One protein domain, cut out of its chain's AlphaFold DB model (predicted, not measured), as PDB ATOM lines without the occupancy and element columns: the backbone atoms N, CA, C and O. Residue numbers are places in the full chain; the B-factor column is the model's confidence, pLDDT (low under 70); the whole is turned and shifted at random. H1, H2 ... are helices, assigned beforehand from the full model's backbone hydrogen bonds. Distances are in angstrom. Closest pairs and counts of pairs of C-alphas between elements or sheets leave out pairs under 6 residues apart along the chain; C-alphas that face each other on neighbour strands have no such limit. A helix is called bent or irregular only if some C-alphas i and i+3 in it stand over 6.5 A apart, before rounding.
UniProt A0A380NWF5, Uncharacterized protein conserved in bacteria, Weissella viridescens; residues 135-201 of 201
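Overview. This is residues 135 to 201 of the 201 residues of the protein "Uncharacterized protein conserved in bacteria" of Weissella viridescens (UniProt A0A380NWF5). Two long helices, H3 and H1, spread as the arms of a wide open V, and the short helix H2 is the crosspiece at the corner between them. The arms do not fold back onto each other, there is no packed core, and H3 makes most of the longest axis. The printed part has 67 residues, with three named helices in the order H1, H2, H3 and no named strand; the class is all helix. The whole is only just extended, close to loose, with a radius of gyration of the C-alphas of 16.6 A, and it spans 45 by 29 by 23 A.

Along the chain. Begin with the longest helix, H3, residues 176 to 200. Find C-alpha 176 at (-30.741, 16.352, -13.067); from there x climbs until C-alpha 200 at (5.679, 15.503, -12.192), 36.4 A from first to last C-alpha. Before it in the chain comes H2, residues 163 to 170, 10.6 A long. Earlier still is H1, residues 139 to 158; look for C-alpha 139 at (-21.451, 8.328, -34.393), and 28.2 A from it you reach C-alpha 158, with z rising on the way. None of the three helices is bent or irregular.

Arrangement. Start again at H3, which touches no helix. It is close to H2 but not clearly touching; the closest C-alphas of the two, those of Leu 170 and Met 176, are 7.4 A apart. The lines of H2 and H3 are about perpendicular, at 78 degrees. From H2 go on to H1, which is also close but not clearly touching, its closest C-alphas being those of His 157 and Phe 163, 6.7 A apart. H1 and H2 run opposite ways at a steep tilt of 62 degrees. H1 and H3 are apart. In the backbone of H1 and H2 every O i to N i+4 pair is within hydrogen-bond range, while in H3 it is 19 of 21.

Size, cuts and confidence. Look at Ser 172 and Glu 201 for the two C-alphas farthest apart, at 46.6 A. Residues 168 to 201, of which 168 to 170 belong to H2 and 176 to 200 to H3, stand free, and so do residues 146 to 156 of H1. The links from H1 to H2 and from H2 to H3 are both tight, with 4 and 5 residues between the helices. The printed part has no cut and ends at residue 201, the chain's last. In the B-factor column you will find a mean pLDDT of the printed part of 89.8; residues 172 to 173 and residue 201 are under 70, where the model's confidence is low.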
ATOM      1  N   GLU A 135     -12.491   5.457 -30.468       92.88
ATOM      2  CA  GLU A 135     -12.017   6.196 -31.650       92.88
ATOM      3  C   GLU A 135     -12.375   5.504 -32.973       92.88
ATOM      4  O   GLU A 135     -12.350   6.126 -34.033       92.88
ATOM      5  N   LYS A 136     -12.693   4.205 -32.926       94.75
ATOM      6  CA  LYS A 136     -13.077   3.412 -34.103       94.75
ATOM      7  C   LYS A 136     -14.585   3.334 -34.319       94.75
ATOM      8  O   LYS A 136     -15.009   2.738 -35.309       94.75
ATOM      9  N   LEU A 137     -15.387   3.873 -33.403       96.00
ATOM     10  CA  LEU A 137     -16.835   3.905 -33.552       96.00
ATOM     11  C   LEU A 137     -17.232   5.094 -34.425       96.00
ATOM     12  O   LEU A 137     -16.764   6.213 -34.214       96.00
ATOM     13  N   ASP A 138     -18.128   4.868 -35.383       97.38
ATOM     14  CA  ASP A 138     -18.869   5.980 -35.966       97.38
ATOM     15  C   ASP A 138     -19.891   6.533 -34.956       97.38
ATOM     16  O   ASP A 138     -20.113   5.972 -33.880       97.38
ATOM     17  N   TRP A 139     -20.516   7.661 -35.296       96.50
ATOM     18  CA  TRP A 139     -21.451   8.328 -34.393       96.50
ATOM     19  C   TRP A 139     -22.630   7.436 -33.982       96.50
ATOM     20  O   TRP A 139     -23.017   7.440 -32.816       96.50
ATOM     21  N   SER A 140     -23.171   6.636 -34.907       97.12
ATOM     22  CA  SER A 140     -24.299   5.749 -34.610       97.12
ATOM     23  C   SER A 140     -23.880   4.649 -33.637       97.12
ATOM     24  O   SER A 140     -24.525   4.452 -32.611       97.12
ATOM     25  N   ALA A 141     -22.756   3.982 -33.910       96.62
ATOM     26  CA  ALA A 141     -22.224   2.931 -33.053       96.62
ATOM     27  C   ALA A 141     -21.829   3.464 -31.666       96.62
ATOM     28  O   ALA A 141     -22.000   2.774 -30.659       96.62
ATOM     29  N   TYR A 142     -21.337   4.703 -31.590       96.19
ATOM     30  CA  TYR A 142     -21.070   5.378 -30.325       96.19
ATOM     31  C   TYR A 142     -22.355   5.611 -29.520       96.19
ATOM     32  O   TYR A 142     -22.393   5.308 -28.328       96.19
ATOM     33  N   GLN A 143     -23.429   6.095 -30.155       95.69
ATOM     34  CA  GLN A 143     -24.725   6.270 -29.491       95.69
ATOM     35  C   GLN A 143     -25.288   4.942 -28.972       95.69
ATOM     36  O   GLN A 143     -25.747   4.886 -27.828       95.69
ATOM     37  N   ASP A 144     -25.198   3.872 -29.765       95.88
ATOM     38  CA  ASP A 144     -25.627   2.531 -29.356       95.88
ATOM     39  C   ASP A 144     -24.816   2.024 -28.157       95.88
ATOM     40  O   ASP A 144     -25.380   1.511 -27.188       95.88
ATOM     41  N   TYR A 145     -23.494   2.222 -28.179       94.94
ATOM     42  CA  TYR A 145     -22.620   1.867 -27.064       94.94
ATOM     43  C   TYR A 145     -23.013   2.599 -25.774       94.94
ATOM     44  O   TYR A 145     -23.191   1.963 -24.731       94.94
ATOM     45  N   ILE A 146     -23.222   3.919 -25.842       93.31
ATOM     46  CA  ILE A 146     -23.670   4.719 -24.694       93.31
ATOM     47  C   ILE A 146     -25.028   4.235 -24.185       93.31
ATOM     48  O   ILE A 146     -25.200   4.067 -22.976       93.31
ATOM     49  N   LEU A 147     -25.980   3.964 -25.079       95.19
ATOM     50  CA  LEU A 147     -27.300   3.474 -24.698       95.19
ATOM     51  C   LEU A 147     -27.211   2.134 -23.954       95.19
ATOM     52  O   LEU A 147     -27.859   1.964 -22.921       95.19
ATOM     53  N   ILE A 148     -26.370   1.207 -24.422       93.50
ATOM     54  CA  ILE A 148     -26.123  -0.072 -23.744       93.50
ATOM     55  C   ILE A 148     -25.541   0.162 -22.344       93.50
ATOM     56  O   ILE A 148     -26.050  -0.404 -21.374       93.50
ATOM     57  N   CYS A 149     -24.522   1.017 -22.208       92.50
ATOM     58  CA  CYS A 149     -23.942   1.358 -20.907       92.50
ATOM     59  C   CYS A 149     -24.991   1.936 -19.947       92.50
ATOM     60  O   CYS A 149     -25.067   1.513 -18.793       92.50
ATOM     61  N   VAL A 150     -25.833   2.854 -20.431       91.62
ATOM     62  CA  VAL A 150     -26.916   3.460 -19.646       91.62
ATOM     63  C   VAL A 150     -27.932   2.409 -19.209       91.62
ATOM     64  O   VAL A 150     -28.304   2.390 -18.040       91.62
ATOM     65  N   ILE A 151     -28.358   1.506 -20.097       93.69
ATOM     66  CA  ILE A 151     -29.318   0.441 -19.762       93.69
ATOM     67  C   ILE A 151     -28.744  -0.504 -18.702       93.69
ATOM     68  O   ILE A 151     -29.440  -0.847 -17.744       93.69
ATOM     69  N   LEU A 152     -27.481  -0.919 -18.846       91.94
ATOM     70  CA  LEU A 152     -26.819  -1.801 -17.881       91.94
ATOM     71  C   LEU A 152     -26.692  -1.132 -16.507       91.94
ATOM     72  O   LEU A 152     -27.004  -1.755 -15.492       91.94
ATOM     73  N   LEU A 153     -26.297   0.143 -16.479       89.81
ATOM     74  CA  LEU A 153     -26.187   0.921 -15.250       89.81
ATOM     75  C   LEU A 153     -27.562   1.124 -14.597       89.81
ATOM     76  O   LEU A 153     -27.730   0.855 -13.409       89.81
ATOM     77  N   ALA A 154     -28.569   1.522 -15.378       89.88
ATOM     78  CA  ALA A 154     -29.938   1.710 -14.906       89.88
ATOM     79  C   ALA A 154     -30.516   0.419 -14.313       89.88
ATOM     80  O   ALA A 154     -31.119   0.462 -13.242       89.88
ATOM     81  N   ARG A 155     -30.281  -0.732 -14.960       91.38
ATOM     82  CA  ARG A 155     -30.664  -2.043 -14.422       91.38
ATOM     83  C   ARG A 155     -29.999  -2.299 -13.075       91.38
ATOM     84  O   ARG A 155     -30.702  -2.650 -12.138       91.38
ATOM     85  N   ALA A 156     -28.679  -2.150 -12.971       90.62
ATOM     86  CA  ALA A 156     -27.976  -2.413 -11.718       90.62
ATOM     87  C   ALA A 156     -28.515  -1.520 -10.587       90.62
ATOM     88  O   ALA A 156     -28.899  -2.018  -9.531       90.62
ATOM     89  N   HIS A 157     -28.656  -0.213 -10.834       88.81
ATOM     90  CA  HIS A 157     -29.215   0.716  -9.851       88.81
ATOM     91  C   HIS A 157     -30.672   0.417  -9.490       88.81
ATOM     92  O   HIS A 157     -31.055   0.646  -8.343       88.81
ATOM     93  N   SER A 158     -31.482  -0.111 -10.415       91.00
ATOM     94  CA  SER A 158     -32.877  -0.462 -10.127       91.00
ATOM     95  C   SER A 158     -33.033  -1.637  -9.168       91.00
ATOM     96  O   SER A 158     -34.114  -1.819  -8.614       91.00
ATOM     97  N   GLN A 159     -31.986  -2.444  -8.988       89.06
ATOM     98  CA  GLN A 159     -31.976  -3.571  -8.051       89.06
ATOM     99  C   GLN A 159     -31.505  -3.169  -6.644       89.06
ATOM    100  O   GLN A 159     -31.553  -3.981  -5.721       89.06
ATOM    101  N   SER A 160     -31.071  -1.920  -6.451       83.06
ATOM    102  CA  SER A 160     -30.706  -1.407  -5.131       83.06
ATOM    103  C   SER A 160     -31.955  -1.200  -4.260       83.06
ATOM    104  O   SER A 160     -32.924  -0.595  -4.725       83.06
ATOM    105  N   PRO A 161     -31.938  -1.579  -2.965       79.88
ATOM    106  CA  PRO A 161     -33.087  -1.419  -2.064       79.88
ATOM    107  C   PRO A 161     -33.622   0.019  -1.954       79.88
ATOM    108  O   PRO A 161     -34.802   0.237  -1.696       79.88
ATOM    109  N   THR A 162     -32.761   1.018  -2.160       83.50
ATOM    110  CA  THR A 162     -33.097   2.448  -2.085       83.50
ATOM    111  C   THR A 162     -33.607   3.035  -3.402       83.50
ATOM    112  O   THR A 162     -33.935   4.222  -3.448       83.50
ATOM    113  N   PHE A 163     -33.714   2.240  -4.471       87.62
ATOM    114  CA  PHE A 163     -34.102   2.723  -5.795       87.62
ATOM    115  C   PHE A 163     -35.426   3.506  -5.821       87.62
ATOM    116  O   PHE A 163     -35.424   4.607  -6.377       87.62
ATOM    117  N   PRO A 164     -36.534   3.050  -5.193       88.00
ATOM    118  CA  PRO A 164     -37.789   3.804  -5.221       88.00
ATOM    119  C   PRO A 164     -37.674   5.191  -4.577       88.00
ATOM    120  O   PRO A 164     -38.266   6.150  -5.062       88.00
ATOM    121  N   MET A 165     -36.877   5.311  -3.510       88.12
ATOM    122  CA  MET A 165     -36.614   6.583  -2.833       88.12
ATOM    123  C   MET A 165     -35.790   7.522  -3.718       88.12
ATOM    124  O   MET A 165     -36.127   8.697  -3.840       88.12
ATOM    125  N   ILE A 166     -34.744   6.997  -4.364       86.31
ATOM    126  CA  ILE A 166     -33.909   7.759  -5.297       86.31
ATOM    127  C   ILE A 166     -34.762   8.256  -6.468       86.31
ATOM    128  O   ILE A 166     -34.811   9.453  -6.717       86.31
ATOM    129  N   ILE A 167     -35.504   7.378  -7.145       87.06
ATOM    130  CA  ILE A 167     -36.354   7.779  -8.273       87.06
ATOM    131  C   ILE A 167     -37.445   8.767  -7.849       87.06
ATOM    132  O   ILE A 167     -37.666   9.746  -8.555       87.06
ATOM    133  N   GLY A 168     -38.083   8.575  -6.690       88.38
ATOM    134  CA  GLY A 168     -39.089   9.510  -6.181       88.38
ATOM    135  C   GLY A 168     -38.537  10.916  -5.915       88.38
ATOM    136  O   GLY A 168     -39.201  11.900  -6.228       88.38
ATOM    137  N   TYR A 169     -37.306  11.027  -5.402       85.81
ATOM    138  CA  TYR A 169     -36.620  12.316  -5.230       85.81
ATOM    139  C   TYR A 169     -36.338  13.016  -6.572       85.81
ATOM    140  O   TYR A 169     -36.374  14.243  -6.676       85.81
ATOM    141  N   LEU A 170     -36.076  12.228  -7.612       83.94
ATOM    142  CA  LEU A 170     -35.651  12.713  -8.920       83.94
ATOM    143  C   LEU A 170     -36.809  13.056  -9.863       83.94
ATOM    144  O   LEU A 170     -36.673  13.953 -10.689       83.94
ATOM    145  N   GLN A 171     -37.953  12.379  -9.736       73.25
ATOM    146  CA  GLN A 171     -39.118  12.543 -10.619       73.25
ATOM    147  C   GLN A 171     -39.736  13.951 -10.618       73.25
ATOM    148  O   GLN A 171     -40.553  14.251 -11.484       73.25
ATOM    149  N   SER A 172     -39.360  14.822  -9.684       64.12
ATOM    150  CA  SER A 172     -39.869  16.193  -9.571       64.12
ATOM    151  C   SER A 172     -38.939  17.269 -10.146       64.12
ATOM    152  O   SER A 172     -39.196  18.455  -9.940       64.12
ATOM    153  N   HIS A 173     -37.863  16.895 -10.850       66.38
ATOM    154  CA  HIS A 173     -36.750  17.813 -11.086       66.38
ATOM    155  C   HIS A 173     -36.089  17.713 -12.477       66.38
ATOM    156  O   HIS A 173     -35.267  16.835 -12.733       66.38
ATOM    157  N   ASP A 174     -36.322  18.719 -13.327       79.12
ATOM    158  CA  ASP A 174     -35.688  18.855 -14.656       79.12
ATOM    159  C   ASP A 174     -34.182  19.205 -14.601       79.12
ATOM    160  O   ASP A 174     -33.504  19.245 -15.629       79.12
ATOM    161  N   TRP A 175     -33.630  19.474 -13.411       84.12
ATOM    162  CA  TRP A 175     -32.234  19.899 -13.246       84.12
ATOM    163  C   TRP A 175     -31.218  18.757 -13.358       84.12
ATOM    164  O   TRP A 175     -30.042  19.021 -13.600       84.12
ATOM    165  N   MET A 176     -31.645  17.501 -13.194       83.44
ATOM    166  CA  MET A 176     -30.741  16.352 -13.067       83.44
ATOM    167  C   MET A 176     -29.759  16.230 -14.232       83.44
ATOM    168  O   MET A 176     -28.557  16.088 -14.012       83.44
ATOM    169  N   SER A 177     -30.272  16.226 -15.464       84.25
ATOM    170  CA  SER A 177     -29.454  15.990 -16.658       84.25
ATOM    171  C   SER A 177     -28.352  17.038 -16.764       84.25
ATOM    172  O   SER A 177     -27.190  16.698 -16.972       84.25
ATOM    173  N   LYS A 178     -28.709  18.302 -16.516       88.75
ATOM    174  CA  LYS A 178     -27.765  19.410 -16.450       88.75
ATOM    175  C   LYS A 178     -26.739  19.211 -15.335       88.75
ATOM    176  O   LYS A 178     -25.553  19.318 -15.603       88.75
ATOM    177  N   SER A 179     -27.160  18.857 -14.121       90.12
ATOM    178  CA  SER A 179     -26.226  18.655 -13.008       90.12
ATOM    179  C   SER A 179     -25.252  17.498 -13.222       90.12
ATOM    180  O   SER A 179     -24.101  17.615 -12.815       90.12
ATOM    181  N   PHE A 180     -25.659  16.407 -13.876       87.06
ATOM    182  CA  PHE A 180     -24.730  15.329 -14.231       87.06
ATOM    183  C   PHE A 180     -23.717  15.757 -15.293       87.06
ATOM    184  O   PHE A 180     -22.544  15.408 -15.180       87.06
ATOM    185  N   VAL A 181     -24.143  16.539 -16.288       91.00
ATOM    186  CA  VAL A 181     -23.233  17.111 -17.292       91.00
ATOM    187  C   VAL A 181     -22.264  18.102 -16.644       91.00
ATOM    188  O   VAL A 181     -21.061  18.016 -16.876       91.00
ATOM    189  N   ASP A 182     -22.764  18.996 -15.791       93.75
ATOM    190  CA  ASP A 182     -21.945  19.971 -15.069       93.75
ATOM    191  C   ASP A 182     -20.929  19.260 -14.160       93.75
ATOM    192  O   ASP A 182     -19.751  19.611 -14.155       93.75
ATOM    193  N   PHE A 183     -21.350  18.212 -13.441       92.69
ATOM    194  CA  PHE A 183     -20.449  17.381 -12.644       92.69
ATOM    195  C   PHE A 183     -19.365  16.726 -13.505       92.69
ATOM    196  O   PHE A 183     -18.192  16.825 -13.160       92.69
ATOM    197  N   ALA A 184     -19.730  16.095 -14.625       92.06
ATOM    198  CA  ALA A 184     -18.771  15.432 -15.506       92.06
ATOM    199  C   ALA A 184     -17.731  16.416 -16.071       92.06
ATOM    200  O   ALA A 184     -16.535  16.127 -16.047       92.06
ATOM    201  N   ASN A 185     -18.172  17.599 -16.510       93.38
ATOM    202  CA  ASN A 185     -17.284  18.649 -17.015       93.38
ATOM    203  C   ASN A 185     -16.361  19.208 -15.926       93.38
ATOM    204  O   ASN A 185     -15.188  19.457 -16.185       93.38
ATOM    205  N   ASN A 186     -16.864  19.394 -14.702       94.50
ATOM    206  CA  ASN A 186     -16.035  19.851 -13.585       94.50
ATOM    207  C   ASN A 186     -15.038  18.771 -13.146       94.50
ATOM    208  O   ASN A 186     -13.900  19.083 -12.811       94.50
ATOM    209  N   TYR A 187     -15.442  17.498 -13.168       95.00
ATOM    210  CA  TYR A 187     -14.574  16.385 -12.791       95.00
ATOM    211  C   TYR A 187     -13.433  16.166 -13.792       95.00
ATOM    212  O   TYR A 187     -12.359  15.736 -13.388       95.00
ATOM    213  N   LEU A 188     -13.616  16.531 -15.068       94.38
ATOM    214  CA  LEU A 188     -12.529  16.534 -16.053       94.38
ATOM    215  C   LEU A 188     -11.325  17.355 -15.568       94.38
ATOM    216  O   LEU A 188     -10.201  16.879 -15.663       94.38
ATOM    217  N   GLN A 189     -11.564  18.531 -14.976       93.50
ATOM    218  CA  GLN A 189     -10.487  19.382 -14.452       93.50
ATOM    219  C   GLN A 189      -9.704  18.684 -13.334       93.50
ATOM    220  O   GLN A 189      -8.487  18.812 -13.257       93.50
ATOM    221  N   GLN A 190     -10.395  17.918 -12.481       95.56
ATOM    222  CA  GLN A 190      -9.740  17.122 -11.444       95.56
ATOM    223  C   GLN A 190      -8.881  16.013 -12.058       95.56
ATOM    224  O   GLN A 190      -7.755  15.811 -11.625       95.56
ATOM    225  N   VAL A 191      -9.391  15.319 -13.081       95.38
ATOM    226  CA  VAL A 191      -8.655  14.246 -13.767       95.38
ATOM    227  C   VAL A 191      -7.393  14.780 -14.449       95.38
ATOM    228  O   VAL A 191      -6.349  14.137 -14.369       95.38
ATOM    229  N   GLU A 192      -7.472  15.942 -15.101       95.06
ATOM    230  CA  GLU A 192      -6.314  16.601 -15.721       95.06
ATOM    231  C   GLU A 192      -5.269  16.992 -14.668       95.06
ATOM    232  O   GLU A 192      -4.105  16.625 -14.805       95.06
ATOM    233  N   TYR A 193      -5.696  17.635 -13.576       94.69
ATOM    234  CA  TYR A 193      -4.819  18.006 -12.463       94.69
ATOM    235  C   TYR A 193      -4.131  16.791 -11.815       94.69
ATOM    236  O   TYR A 193      -2.926  16.817 -11.547       94.69
ATOM    237  N   ASP A 194      -4.884  15.714 -11.568       95.38
ATOM    238  CA  ASP A 194      -4.352  14.479 -10.984       95.38
ATOM    239  C   ASP A 194      -3.316  13.833 -11.917       95.38
ATOM    240  O   ASP A 194      -2.297  13.318 -11.455       95.38
ATOM    241  N   TYR A 195      -3.556  13.873 -13.233       93.50
ATOM    242  CA  TYR A 195      -2.621  13.355 -14.227       93.50
ATOM    243  C   TYR A 195      -1.336  14.184 -14.298       93.50
ATOM    244  O   TYR A 195      -0.252  13.606 -14.276       93.50
ATOM    245  N   GLU A 196      -1.447  15.514 -14.334       96.06
ATOM    246  CA  GLU A 196      -0.290  16.416 -14.316       96.06
ATOM    247  C   GLU A 196       0.571  16.161 -13.073       96.06
ATOM    248  O   GLU A 196       1.757  15.856 -13.207       96.06
ATOM    249  N   THR A 197      -0.050  16.147 -11.889       95.81
ATOM    250  CA  THR A 197       0.627  15.855 -10.614       95.81
ATOM    251  C   THR A 197       1.343  14.502 -10.655       95.81
ATOM    252  O   THR A 197       2.505  14.406 -10.273       95.81
ATOM    253  N   PHE A 198       0.681  13.456 -11.161       92.81
ATOM    254  CA  PHE A 198       1.275  12.122 -11.287       92.81
ATOM    255  C   PHE A 198       2.485  12.084 -12.234       92.81
ATOM    256  O   PHE A 198       3.386  11.280 -12.027       92.81
ATOM    257  N   THR A 199       2.508  12.908 -13.285       95.12
ATOM    258  CA  THR A 199       3.632  12.955 -14.238       95.12
ATOM    259  C   THR A 199       4.816  13.807 -13.779       95.12
ATOM    260  O   THR A 199       5.897  13.681 -14.356       95.12
ATOM    261  N   GLU A 200       4.621  14.676 -12.785       87.81
ATOM    262  CA  GLU A 200       5.679  15.503 -12.192       87.81
ATOM    263  C   GLU A 200       6.454  14.792 -11.062       87.81
ATOM    264  O   GLU A 200       7.557  15.233 -10.724       87.81
ATOM    265  N   GLU A 201       5.915  13.697 -10.509       59.19
ATOM    266  CA  GLU A 201       6.562  12.809  -9.517       59.19
ATOM    267  C   GLU A 201       7.433  11.707 -10.151       59.19
ATOM    268  O   GLU A 201       8.520  11.428  -9.584       59.19
TER     269      GLU A 201